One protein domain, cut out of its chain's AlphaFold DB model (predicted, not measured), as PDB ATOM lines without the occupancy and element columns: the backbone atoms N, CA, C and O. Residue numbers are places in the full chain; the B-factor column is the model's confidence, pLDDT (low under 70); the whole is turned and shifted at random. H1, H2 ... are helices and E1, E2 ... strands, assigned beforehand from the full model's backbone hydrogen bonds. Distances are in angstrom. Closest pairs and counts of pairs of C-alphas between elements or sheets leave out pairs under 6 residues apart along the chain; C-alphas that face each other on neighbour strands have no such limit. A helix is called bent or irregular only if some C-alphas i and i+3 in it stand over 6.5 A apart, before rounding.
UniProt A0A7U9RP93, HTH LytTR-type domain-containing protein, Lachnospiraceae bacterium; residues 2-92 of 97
ATOM      1  N   LYS A   2     263.905 206.940 185.830       53.03
ATOM      2  CA  LYS A   2     262.831 206.194 186.537       53.03
ATOM      3  C   LYS A   2     261.842 207.055 187.364       53.03
ATOM      4  O   LYS A   2     260.685 206.676 187.482       53.03
ATOM      5  N   HIS A   3     262.241 208.233 187.861       54.09
ATOM      6  CA  HIS A   3     261.385 209.082 188.719       54.09
ATOM      7  C   HIS A   3     260.278 209.872 187.995       54.09
ATOM      8  O   HIS A   3     259.287 210.244 188.621       54.09
ATOM      9  N   VAL A   4     260.415 210.143 186.690       62.38
ATOM     10  CA  VAL A   4     259.488 211.042 185.969       62.38
ATOM     11  C   VAL A   4     258.137 210.368 185.714       62.38
ATOM     12  O   VAL A   4     257.092 211.001 185.845       62.38
ATOM     13  N   ARG A   5     258.150 209.063 185.412       71.31
ATOM     14  CA  ARG A   5     256.941 208.294 185.086       71.31
ATOM     15  C   ARG A   5     256.033 208.112 186.304       71.31
ATOM     16  O   ARG A   5     254.839 208.362 186.203       71.31
ATOM     17  N   LEU A   6     256.612 207.793 187.463       67.25
ATOM     18  CA  LEU A   6     255.856 207.591 188.702       67.25
ATOM     19  C   LEU A   6     255.162 208.880 189.170       67.25
ATOM     20  O   LEU A   6     254.005 208.864 189.579       67.25
ATOM     21  N   LYS A   7     255.859 210.021 189.065       72.44
ATOM     22  CA  LYS A   7     255.287 211.332 189.394       72.44
ATOM     23  C   LYS A   7     254.116 211.673 188.468       72.44
ATOM     24  O   LYS A   7     253.080 212.121 188.944       72.44
ATOM     25  N   ALA A   8     254.256 211.395 187.170       77.75
ATOM     26  CA  ALA A   8     253.184 211.593 186.200       77.75
ATOM     27  C   ALA A   8     251.964 210.689 186.466       77.75
ATOM     28  O   ALA A   8     250.833 211.157 186.340       77.75
ATOM     29  N   GLU A   9     252.172 209.434 186.882       76.75
ATOM     30  CA  GLU A   9     251.088 208.509 187.248       76.75
ATOM     31  C   GLU A   9     250.325 208.978 188.493       76.75
ATOM     32  O   GLU A   9     249.093 209.023 188.478       76.75
ATOM     33  N   ILE A  10     251.039 209.425 189.533       72.44
ATOM     34  CA  ILE A  10     250.433 210.011 190.740       72.44
ATOM     35  C   ILE A  10     249.662 211.293 190.392       72.44
ATOM     36  O   ILE A  10     248.529 211.475 190.840       72.44
ATOM     37  N   ASP A  11     250.232 212.172 189.564       78.50
ATOM     38  CA  ASP A  11     249.585 213.425 189.161       78.50
ATOM     39  C   ASP A  11     248.333 213.192 188.298       78.50
ATOM     40  O   ASP A  11     247.323 213.885 188.467       78.50
ATOM     41  N   GLN A  12     248.360 212.216 187.384       75.44
ATOM     42  CA  GLN A  12     247.190 211.824 186.597       75.44
ATOM     43  C   GLN A  12     246.099 211.213 187.474       75.44
ATOM     44  O   GLN A  12     244.928 211.576 187.334       75.44
ATOM     45  N   TRP A  13     246.475 210.335 188.404       71.00
ATOM     46  CA  TRP A  13     245.552 209.767 189.377       71.00
ATOM     47  C   TRP A  13     244.905 210.873 190.226       71.00
ATOM     48  O   TRP A  13     243.677 210.955 190.309       71.00
ATOM     49  N   ARG A  14     245.700 211.843 190.698       66.88
ATOM     50  CA  ARG A  14     245.211 213.008 191.450       66.88
ATOM     51  C   ARG A  14     244.205 213.857 190.671       66.88
ATOM     52  O   ARG A  14     243.286 214.410 191.267       66.88
ATOM     53  N   LYS A  15     244.369 213.992 189.350       68.75
ATOM     54  CA  LYS A  15     243.423 214.720 188.486       68.75
ATOM     55  C   LYS A  15     242.130 213.935 188.244       68.75
ATOM     56  O   LYS A  15     241.069 214.551 188.222       68.75
ATOM     57  N   ARG A  16     242.200 212.606 188.099       64.25
ATOM     58  CA  ARG A  16     241.024 211.732 187.898       64.25
ATOM     59  C   ARG A  16     240.134 211.663 189.136       64.25
ATOM     60  O   ARG A  16     238.917 211.705 189.008       64.25
ATOM     61  N   SER A  17     240.729 211.645 190.322       60.59
ATOM     62  CA  SER A  17     239.986 211.535 191.578       60.59
ATOM     63  C   SER A  17     239.367 212.839 192.091       60.59
ATOM     64  O   SER A  17     238.750 212.841 193.148       60.59
ATOM     65  N   LYS A  18     239.504 213.962 191.370       54.72
ATOM     66  CA  LYS A  18     238.843 215.233 191.727       54.72
ATOM     67  C   LYS A  18     237.335 215.252 191.441       54.72
ATOM     68  O   LYS A  18     236.688 216.253 191.738       54.72
ATOM     69  N   LYS A  19     236.773 214.188 190.863       55.12
ATOM     70  CA  LYS A  19     235.328 214.042 190.666       55.12
ATOM     71  C   LYS A  19     234.733 213.127 191.745       55.12
ATOM     72  O   LYS A  19     235.121 211.971 191.827       55.12
ATOM     73  N   HIS A  20     233.738 213.678 192.443       53.38
ATOM     74  CA  HIS A  20     232.703 213.045 193.271       53.38
ATOM     75  C   HIS A  20     232.921 212.833 194.782       53.38
ATOM     76  O   HIS A  20     233.922 212.281 195.224       53.38
ATOM     77  N   ASP A  21     231.903 213.324 195.511       63.47
ATOM     78  CA  ASP A  21     231.441 213.058 196.879       63.47
ATOM     79  C   ASP A  21     232.527 212.828 197.919       63.47
ATOM     80  O   ASP A  21     233.023 211.718 198.018       63.47
ATOM     81  N   ASN A  22     232.861 213.857 198.719       75.25
ATOM     82  CA  ASN A  22     233.760 213.770 199.880       75.25
ATOM     83  C   ASN A  22     233.464 212.496 200.695       75.25
ATOM     84  O   ASN A  22     232.574 212.531 201.556       75.25
ATOM     85  N   PRO A  23     234.179 211.381 200.448       88.69
ATOM     86  CA  PRO A  23     233.752 210.105 200.971       88.69
ATOM     87  C   PRO A  23     234.076 210.097 202.453       88.69
ATOM     88  O   PRO A  23     235.042 210.728 202.901       88.69
ATOM     89  N   VAL A  24     233.231 209.426 203.222       93.44
ATOM     90  CA  VAL A  24     233.340 209.395 204.674       93.44
ATOM     91  C   VAL A  24     233.454 207.970 205.156       93.44
ATOM     92  O   VAL A  24     232.799 207.078 204.628       93.44
ATOM     93  N   ILE A  25     234.241 207.792 206.206       94.62
ATOM     94  CA  ILE A  25     234.195 206.600 207.037       94.62
ATOM     95  C   ILE A  25     233.668 206.989 208.410       94.62
ATOM     96  O   ILE A  25     233.991 208.056 208.939       94.62
ATOM     97  N   VAL A  26     232.837 206.125 208.982       94.56
ATOM     98  CA  VAL A  26     232.396 206.261 210.367       94.56
ATOM     99  C   VAL A  26     233.143 205.234 211.198       94.56
ATOM    100  O   VAL A  26     233.074 204.037 210.927       94.56
ATOM    101  N   VAL A  27     233.858 205.706 212.212       94.12
ATOM    102  CA  VAL A  27     234.551 204.850 213.179       94.12
ATOM    103  C   VAL A  27     233.996 205.107 214.569       94.12
ATOM    104  O   VAL A  27     233.583 206.222 214.882       94.12
ATOM    105  N   ALA A  28     233.964 204.072 215.398       90.81
ATOM    106  CA  ALA A  28     233.567 204.170 216.794       90.81
ATOM    107  C   ALA A  28     234.714 203.686 217.681       90.81
ATOM    108  O   ALA A  28     235.398 202.721 217.333       90.81
ATOM    109  N   ASN A  29     234.909 204.367 218.803       92.50
ATOM    110  CA  ASN A  29     235.771 203.945 219.903       92.50
ATOM    111  C   ASN A  29     235.122 204.360 221.238       92.50
ATOM    112  O   ASN A  29     233.985 204.840 221.250       92.50
ATOM    113  N   ASP A  30     235.842 204.210 222.349       92.19
ATOM    114  CA  ASP A  30     235.313 204.489 223.696       92.19
ATOM    115  C   ASP A  30     234.948 205.968 223.920       92.19
ATOM    116  O   ASP A  30     234.149 206.293 224.791       92.19
ATOM    117  N   SER A  31     235.505 206.877 223.116       91.62
ATOM    118  CA  SER A  31     235.207 208.315 223.136       91.62
ATOM    119  C   SER A  31     234.029 208.705 222.230       91.62
ATOM    120  O   SER A  31     233.627 209.868 222.211       91.62
ATOM    121  N   GLY A  32     233.456 207.755 221.481       93.12
ATOM    122  CA  GLY A  32     232.248 207.948 220.683       93.12
ATOM    123  C   GLY A  32     232.409 207.618 219.198       93.12
ATOM    124  O   GLY A  32     233.286 206.859 218.784       93.12
ATOM    125  N   LYS A  33     231.502 208.168 218.380       94.56
ATOM    126  CA  LYS A  33     231.468 207.973 216.923       94.56
ATOM    127  C   LYS A  33     232.064 209.176 216.204       94.56
ATOM    128  O   LYS A  33     231.665 210.312 216.443       94.56
ATOM    129  N   TYR A  34     232.941 208.908 215.249       95.19
ATOM    130  CA  TYR A  34     233.635 209.905 214.449       95.19
ATOM    131  C   TYR A  34     233.278 209.722 212.983       95.19
ATOM    132  O   TYR A  34     233.463 208.643 212.421       95.19
ATOM    133  N   LYS A  35     232.803 210.795 212.351       94.81
ATOM    134  CA  LYS A  35     232.632 210.875 210.900       94.81
ATOM    135  C   LYS A  35     233.876 211.524 210.305       94.81
ATOM    136  O   LYS A  35     234.094 212.719 210.484       94.81
ATOM    137  N   ILE A  36     234.687 210.740 209.605       95.00
ATOM    138  CA  ILE A  36     235.975 211.173 209.060       95.00
ATOM    139  C   ILE A  36     235.848 211.311 207.549       95.00
ATOM    140  O   ILE A  36     235.533 210.346 206.857       95.00
ATOM    141  N   PHE A  37     236.136 212.501 207.028       94.00
ATOM    142  CA  PHE A  37     236.274 212.706 205.590       94.00
ATOM    143  C   PHE A  37     237.604 212.127 205.100       94.00
ATOM    144  O   PHE A  37     238.672 212.492 205.586       94.00
ATOM    145  N   LEU A  38     237.568 211.254 204.095       93.31
ATOM    146  CA  LEU A  38     238.773 210.579 203.606       93.31
ATOM    147  C   LEU A  38     239.793 211.549 202.993       93.31
ATOM    148  O   LEU A  38     240.995 211.298 203.032       93.31
ATOM    149  N   ASN A  39     239.337 212.703 202.497       91.75
ATOM    150  CA  ASN A  39     240.198 213.772 201.988       91.75
ATOM    151  C   ASN A  39     240.957 214.545 203.091       91.75
ATOM    152  O   ASN A  39     241.802 215.381 202.770       91.75
ATOM    153  N   THR A  40     240.666 214.301 204.373       94.12
ATOM    154  CA  THR A  40     241.420 214.848 205.511       94.12
ATOM    155  C   THR A  40     242.297 213.801 206.188       94.12
ATOM    156  O   THR A  40     243.164 214.184 206.973       94.12
ATOM    157  N   MET A  41     242.114 212.513 205.876       96.12
ATOM    158  CA  MET A  41     242.890 211.408 206.429       96.12
ATOM    159  C   MET A  41     244.164 211.169 205.612       96.12
ATOM    160  O   MET A  41     244.110 210.876 204.419       96.12
ATOM    161  N   GLN A  42     245.316 211.306 206.264       96.12
ATOM    162  CA  GLN A  42     246.640 211.262 205.643       96.12
ATOM    163  C   GLN A  42     247.180 209.835 205.559       96.12
ATOM    164  O   GLN A  42     247.668 209.408 204.516       96.12
ATOM    165  N   TYR A  43     247.103 209.094 206.661       97.44
ATOM    166  CA  TYR A  43     247.530 207.703 206.738       97.44
ATOM    167  C   TYR A  43     246.929 207.035 207.975       97.44
ATOM    168  O   TYR A  43     246.383 207.690 208.867       97.44
ATOM    169  N   VAL A  44     247.024 205.715 208.000       97.94
ATOM    170  CA  VAL A  44     246.640 204.863 209.116       97.94
ATOM    171  C   VAL A  44     247.848 204.047 209.522       97.94
ATOM    172  O   VAL A  44     248.540 203.509 208.655       97.94
ATOM    173  N   GLU A  45     248.069 203.933 210.827       97.81
ATOM    174  CA  GLU A  45     249.105 203.075 211.387       97.81
ATOM    175  C   GLU A  45     248.566 202.130 212.460       97.81
ATOM    176  O   GLU A  45     247.494 202.357 213.018       97.81
ATOM    177  N   THR A  46     249.303 201.065 212.758       96.81
ATOM    178  CA  THR A  46     249.053 200.246 213.951       96.81
ATOM    179  C   THR A  46     249.576 200.947 215.203       96.81
ATOM    180  O   THR A  46     250.730 201.367 215.223       96.81
ATOM    181  N   PHE A  47     248.772 201.004 216.262       95.38
ATOM    182  CA  PHE A  47     249.118 201.599 217.552       95.38
ATOM    183  C   PHE A  47     248.414 200.853 218.692       95.38
ATOM    184  O   PHE A  47     247.192 200.726 218.664       95.38
ATOM    185  N   ASN A  48     249.158 200.371 219.696       90.50
ATOM    186  CA  ASN A  48     248.621 199.655 220.868       90.50
ATOM    187  C   ASN A  48     247.545 198.613 220.506       90.50
ATOM    188  O   ASN A  48     246.409 198.691 220.972       90.50
ATOM    189  N   CYS A  49     247.897 197.680 219.616       91.50
ATOM    190  CA  CYS A  49     247.018 196.626 219.083       91.50
ATOM    191  C   CYS A  49     245.788 197.104 218.283       91.50
ATOM    192  O   CYS A  49     245.042 196.275 217.771       91.50
ATOM    193  N   ASN A  50     245.609 198.413 218.112       95.00
ATOM    194  CA  ASN A  50     244.528 199.047 217.364       95.00
ATOM    195  C   ASN A  50     245.076 199.807 216.149       95.00
ATOM    196  O   ASN A  50     246.277 199.794 215.869       95.00
ATOM    197  N   LEU A  51     244.194 200.481 215.414       96.88
ATOM    198  CA  LEU A  51     244.582 201.406 214.355       96.88
ATOM    199  C   LEU A  51     244.493 202.852 214.835       96.88
ATOM    200  O   LEU A  51     243.591 203.218 215.585       96.88
ATOM    201  N   LEU A  52     245.405 203.685 214.348       97.62
ATOM    202  CA  LEU A  52     245.418 205.122 214.578       97.62
ATOM    203  C   LEU A  52     245.274 205.846 213.242       97.62
ATOM    204  O   LEU A  52     246.138 205.752 212.368       97.62
ATOM    205  N   LEU A  53     244.156 206.549 213.077       97.69
ATOM    206  CA  LEU A  53     243.847 207.322 211.880       97.69
ATOM    207  C   LEU A  53     244.396 208.734 212.062       97.69
ATOM    208  O   LEU A  53     243.957 209.464 212.954       97.69
ATOM    209  N   HIS A  54     245.331 209.131 211.201       97.94
ATOM    210  CA  HIS A  54     245.895 210.478 211.196       97.94
ATOM    211  C   HIS A  54     245.086 211.363 210.264       97.94
ATOM    212  O   HIS A  54     245.125 211.206 209.042       97.94
ATOM    213  N   THR A  55     244.336 212.296 210.840       95.75
ATOM    214  CA  THR A  55     243.494 213.241 210.102       95.75
ATOM    215  C   THR A  55     243.963 214.674 210.335       95.75
ATOM    216  O   THR A  55     244.656 214.963 211.310       95.75
ATOM    217  N   LYS A  56     243.532 215.616 209.490       94.00
ATOM    218  CA  LYS A  56     243.772 217.054 209.723       94.00
ATOM    219  C   LYS A  56     243.196 217.575 211.048       94.00
ATOM    220  O   LYS A  56     243.644 218.614 211.514       94.00
ATOM    221  N   GLN A  57     242.201 216.896 211.618       90.62
ATOM    222  CA  GLN A  57     241.537 217.292 212.865       90.62
ATOM    223  C   GLN A  57     242.180 216.655 214.105       90.62
ATOM    224  O   GLN A  57     241.789 216.966 215.223       90.62
ATOM    225  N   GLY A  58     243.159 215.767 213.916       94.00
ATOM    226  CA  GLY A  58     243.801 215.023 214.990       94.00
ATOM    227  C   GLY A  58     243.837 213.524 214.722       94.00
ATOM    228  O   GLY A  58     243.575 213.052 213.609       94.00
ATOM    229  N   LYS A  59     244.197 212.779 215.764       96.44
ATOM    230  CA  LYS A  59     244.361 211.326 215.717       96.44
ATOM    231  C   LYS A  59     243.149 210.640 216.336       96.44
ATOM    232  O   LYS A  59     242.694 211.053 217.398       96.44
ATOM    233  N   ILE A  60     242.646 209.600 215.679       96.69
ATOM    234  CA  ILE A  60     241.461 208.856 216.128       96.69
ATOM    235  C   ILE A  60     241.815 207.375 216.207       96.69
ATOM    236  O   ILE A  60     242.282 206.795 215.226       96.69
ATOM    237  N   ILE A  61     241.588 206.764 217.371       96.44
ATOM    238  CA  ILE A  61     241.750 205.318 217.547       96.44
ATOM    239  C   ILE A  61     240.577 204.605 216.868       96.44
ATOM    240  O   ILE A  61     239.425 205.016 217.011       96.44
ATOM    241  N   CYS A  62     240.869 203.538 216.133       95.62
ATOM    242  CA  CYS A  62     239.903 202.691 215.453       95.62
ATOM    243  C   CYS A  62     240.148 201.224 215.823       95.62
ATOM    244  O   CYS A  62     241.269 200.726 215.720       95.62
ATOM    245  N   TYR A  63     239.080 200.531 216.215       94.69
ATOM    246  CA  TYR A  63     239.109 199.128 216.650       94.69
ATOM    247  C   TYR A  63     238.906 198.120 215.511       94.69
ATOM    248  O   TYR A  63     238.738 196.927 215.746       94.69
ATOM    249  N   ARG A  64     238.912 198.588 214.260       94.12
ATOM    250  CA  ARG A  64     238.796 197.719 213.083       94.12
ATOM    251  C   ARG A  64     240.145 197.163 212.672       94.12
ATOM    252  O   ARG A  64     241.192 197.748 212.946       94.12
ATOM    253  N   SER A  65     240.119 196.045 211.958       95.00
ATOM    254  CA  SER A  65     241.346 195.423 211.474       95.00
ATOM    255  C   SER A  65     241.969 196.191 210.302       95.00
ATOM    256  O   SER A  65     241.289 196.806 209.477       95.00
ATOM    257  N   MET A  66     243.295 196.078 210.160       95.44
ATOM    258  CA  MET A  66     244.032 196.622 209.009       95.44
ATOM    259  C   MET A  66     243.491 196.084 207.672       95.44
ATOM    260  O   MET A  66     243.509 196.778 206.656       95.44
ATOM    261  N   LYS A  67     243.015 194.832 207.658       95.75
ATOM    262  CA  LYS A  67     242.457 194.180 206.467       95.75
ATOM    263  C   LYS A  67     241.136 194.823 206.051       95.75
ATOM    264  O   LYS A  67     240.994 195.169 204.881       95.75
ATOM    265  N   GLU A  68     240.215 195.002 206.995       95.50
ATOM    266  CA  GLU A  68     238.937 195.677 206.748       95.50
ATOM    267  C   GLU A  68     239.152 197.098 206.245       95.50
ATOM    268  O   GLU A  68     238.604 197.480 205.213       95.50
ATOM    269  N   LEU A  69     240.002 197.859 206.938       95.38
ATOM    270  CA  LEU A  69     240.210 199.258 206.599       95.38
ATOM    271  C   LEU A  69     240.887 199.409 205.233       95.38
ATOM    272  O   LEU A  69     240.502 200.263 204.444       95.38
ATOM    273  N   LYS A  70     241.842 198.531 204.897       95.38
ATOM    274  CA  LYS A  70     242.420 198.479 203.547       95.38
ATOM    275  C   LYS A  70     241.338 198.254 202.490       95.38
ATOM    276  O   LYS A  70     241.373 198.919 201.460       95.38
ATOM    277  N   GLN A  71     240.438 197.295 202.705       95.25
ATOM    278  CA  GLN A  71     239.418 196.934 201.722       95.25
ATOM    279  C   GLN A  71     238.444 198.088 201.473       95.25
ATOM    280  O   GLN A  71     238.145 198.389 200.322       95.25
ATOM    281  N   GLU A  72     238.015 198.768 202.533       93.88
ATOM    282  CA  GLU A  72     237.118 199.921 202.442       93.88
ATOM    283  C   GLU A  72     237.794 201.135 201.793       93.88
ATOM    284  O   GLU A  72     237.202 201.814 200.962       93.88
ATOM    285  N   LEU A  73     239.070 201.379 202.105       93.88
ATOM    286  CA  LEU A  73     239.798 202.541 201.597       93.88
ATOM    287  C   LEU A  73     240.407 202.346 200.195       93.88
ATOM    288  O   LEU A  73     240.850 203.323 199.585       93.88
ATOM    289  N   ALA A  74     240.437 201.118 199.664       89.75
ATOM    290  CA  ALA A  74     241.102 200.790 198.399       89.75
ATOM    291  C   ALA A  74     240.567 201.603 197.207       89.75
ATOM    292  O   ALA A  74     241.342 202.051 196.363       89.75
ATOM    293  N   ALA A  75     239.255 201.851 197.164       88.69
ATOM    294  CA  ALA A  75     238.619 202.651 196.115       88.69
ATOM    295  C   ALA A  75     238.913 204.161 196.233       88.69
ATOM    296  O   ALA A  75     238.660 204.921 195.301       88.69
ATOM    297  N   HIS A  76     239.470 204.604 197.363       90.50
ATOM    298  CA  HIS A  76     239.631 206.016 197.716       90.50
ATOM    299  C   HIS A  76     241.087 206.480 197.722       90.50
ATOM    300  O   HIS A  76     241.399 207.535 198.272       90.50
ATOM    301  N   GLY A  77     241.990 205.711 197.105       89.69
ATOM    302  CA  GLY A  77     243.375 206.144 196.937       89.69
ATOM    303  C   GLY A  77     244.311 205.868 198.088       89.69
ATOM    304  O   GLY A  77     245.376 206.479 198.192       89.69
ATOM    305  N   PHE A  78     243.906 204.948 198.947       94.19
ATOM    306  CA  PHE A  78     244.743 204.455 200.012       94.19
ATOM    307  C   PHE A  78     245.462 203.192 199.559       94.19
ATOM    308  O   PHE A  78     244.861 202.277 198.995       94.19
ATOM    309  N   VAL A  79     246.758 203.129 199.846       94.00
ATOM    310  CA  VAL A  79     247.596 201.974 199.529       94.00
ATOM    311  C   VAL A  79     248.289 201.496 200.789       94.00
ATOM    312  O   VAL A  79     248.850 202.278 201.554       94.00
ATOM    313  N   ARG A  80     248.273 200.181 200.997       94.38
ATOM    314  CA  ARG A  80     249.076 199.542 202.036       94.38
ATOM    315  C   ARG A  80     250.508 199.395 201.531       94.38
ATOM    316  O   ARG A  80     250.753 198.569 200.657       94.38
ATOM    317  N   CYS A  81     251.426 200.194 202.068       92.69
ATOM    318  CA  CYS A  81     252.849 200.156 201.717       92.69
ATOM    319  C   CYS A  81     253.694 199.338 202.708       92.69
ATOM    320  O   CYS A  81     254.795 198.921 202.368       92.69
ATOM    321  N   HIS A  82     253.175 199.079 203.911       94.44
ATOM    322  CA  HIS A  82     253.826 198.275 204.945       94.44
ATOM    323  C   HIS A  82     252.780 197.456 205.718       94.44
ATOM    324  O   HIS A  82     251.577 197.729 205.656       94.44
ATOM    325  N   THR A  83     253.212 196.456 206.488       93.50
ATOM    326  CA  THR A  83     252.308 195.690 207.361       93.50
ATOM    327  C   THR A  83     251.594 196.601 208.361       93.50
ATOM    328  O   THR A  83     250.401 196.412 208.596       93.50
ATOM    329  N   SER A  84     252.283 197.633 208.839       96.12
ATOM    330  CA  SER A  84     251.775 198.608 209.807       96.12
ATOM    331  C   SER A  84     251.134 199.857 209.208       96.12
ATOM    332  O   SER A  84     250.585 200.621 209.985       96.12
ATOM    333  N   TYR A  85     251.179 200.089 207.886       97.38
ATOM    334  CA  TYR A  85     250.782 201.383 207.305       97.38
ATOM    335  C   TYR A  85     249.873 201.276 206.079       97.38
ATOM    336  O   TYR A  85     250.158 200.536 205.132       97.38
ATOM    337  N   ILE A  86     248.831 202.109 206.063       97.62
ATOM    338  CA  ILE A  86     248.033 202.446 204.880       97.62
ATOM    339  C   ILE A  86     248.163 203.950 204.644       97.62
ATOM    340  O   ILE A  86     247.852 204.743 205.527       97.62
ATOM    341  N   VAL A  87     248.591 204.360 203.455       96.69
ATOM    342  CA  VAL A  87     248.894 205.761 203.140       96.69
ATOM    343  C   VAL A  87     247.918 206.290 202.102       96.69
ATOM    344  O   VAL A  87     247.650 205.622 201.103       96.69
ATOM    345  N   ASN A  88     247.412 207.503 202.325       94.56
ATOM    346  CA  ASN A  88     246.655 208.240 201.328       94.56
ATOM    347  C   ASN A  88     247.610 208.844 200.292       94.56
ATOM    348  O   ASN A  88     248.375 209.767 200.597       94.56
ATOM    349  N   LEU A  89     247.532 208.373 199.049       90.81
ATOM    350  CA  LEU A  89     248.405 208.845 197.977       90.81
ATOM    351  C   LEU A  89     248.212 210.334 197.647       90.81
ATOM    352  O   LEU A  89     249.135 210.959 197.131       90.81
ATOM    353  N   PHE A  90     247.072 210.944 198.000       88.81
ATOM    354  CA  PHE A  90     246.862 212.388 197.826       88.81
ATOM    355  C   PHE A  90     247.794 213.254 198.682       88.81
ATOM    356  O   PHE A  90     248.035 214.411 198.333       88.81
ATOM    357  N   PHE A  91     248.303 212.719 199.796       89.00
ATOM    358  CA  PHE A  91     249.139 213.451 200.751       89.00
ATOM    359  C   PHE A  91     250.640 213.178 200.590       89.00
ATOM    360  O   PHE A  91     251.453 213.840 201.240       89.00
ATOM    361  N   VAL A  92     251.029 212.249 199.712       89.38
ATOM    362  CA  VAL A  92     252.437 211.917 199.464       89.38
ATOM    363  C   VAL A  92     253.094 213.029 198.642       89.38
ATOM    364  O   VAL A  92     252.689 213.312 197.517       89.38
TER     365      VAL A  92
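This is residues 2 to 92 of the 97 residues of the protein "HTH LytTR-type domain-containing protein" of Lachnospiraceae bacterium (UniProt A0A7U9RP93). Picture a strongly twisted sheet of five strands with one face covered in part by H2 and in part by the hairpin E1 and E2, side by side, while H1 lies away from the sheet at one end of the domain. The hairpin and the sheet make a small sandwich, only partly face to face with crossed strands, and residues 2 to 9 of H1 stick out. The printed part has 91 residues, in the order H1 E1 E2 E3 E4 E5 H2 E6 E7, of mixed class. The larger sheet has the order E5 E4 E3 E7 E6, and both sheets are antiparallel. The whole is compact, with a radius of gyration of the C-alphas of 13.7 A, yet elongated, spanning 44 by 29 by 21 A.

Find C-alpha 2 at (262.831, 206.194, 186.537), where H1, residues 2 to 16, begins; it runs 22.5 A from first to last C-alpha and ends at C-alpha 16, (241.024, 211.732, 187.898). Next come E1, residues 24 to 29, 16.4 A, and E2, residues 32 to 37, 16.3 A. E3, residues 41 to 47, covers 16.1 A; E4, residues 50 to 55, 16.0 A; E5, residues 58 to 62, 12.9 A. H2, residues 66 to 76, 15.3 A, is irregular: C-alphas 72 and 75 are 7.1 A apart. Then follow E6, residues 78 to 82, 12.0 A, and E7, residues 85 to 88, 10.0 A, ending at C-alpha 88, (246.655, 208.240, 201.328).

Start with E3, E4 and E5, a meander, each strand the antiparallel neighbour of the one before; look for N 52 and O 45 at 2.8 A and N 60 and O 53 at 3.0 A. E7 is E3's other neighbour, with N 44 and O 86 at 2.8 A, and the hairpin E6 and E7 has N 87 and O 79 at 2.8 A. H2 is on this sheet, two layers with the helix on one face, at a height over the sheet of 7.4 A. It runs along the strands, at 8 degrees to E3 on the local plane; the closest C-alphas of H2 and E6 are those of Lys 70 and Arg 80, 6.9 A. In the hairpin E1 and E2, N 34 and O 27 are 2.8 A apart. The closest C-alphas of E1 and E5 are those of Asn 29 and Cys 62, 6.2 A. E1 and H2 are near each other. H1 and H2 are apart. Of the O i to N i+4 pairs, 10 of 11 are within hydrogen-bond range in H1 and 5 of 7 in H2.

The C-alphas farthest apart are those of Lys 2 and Asp 30, 46.3 A. The printed part has no cut and no long link. The model's pLDDT is under 70 at residues 2 to 4, 6 and 14 to 21.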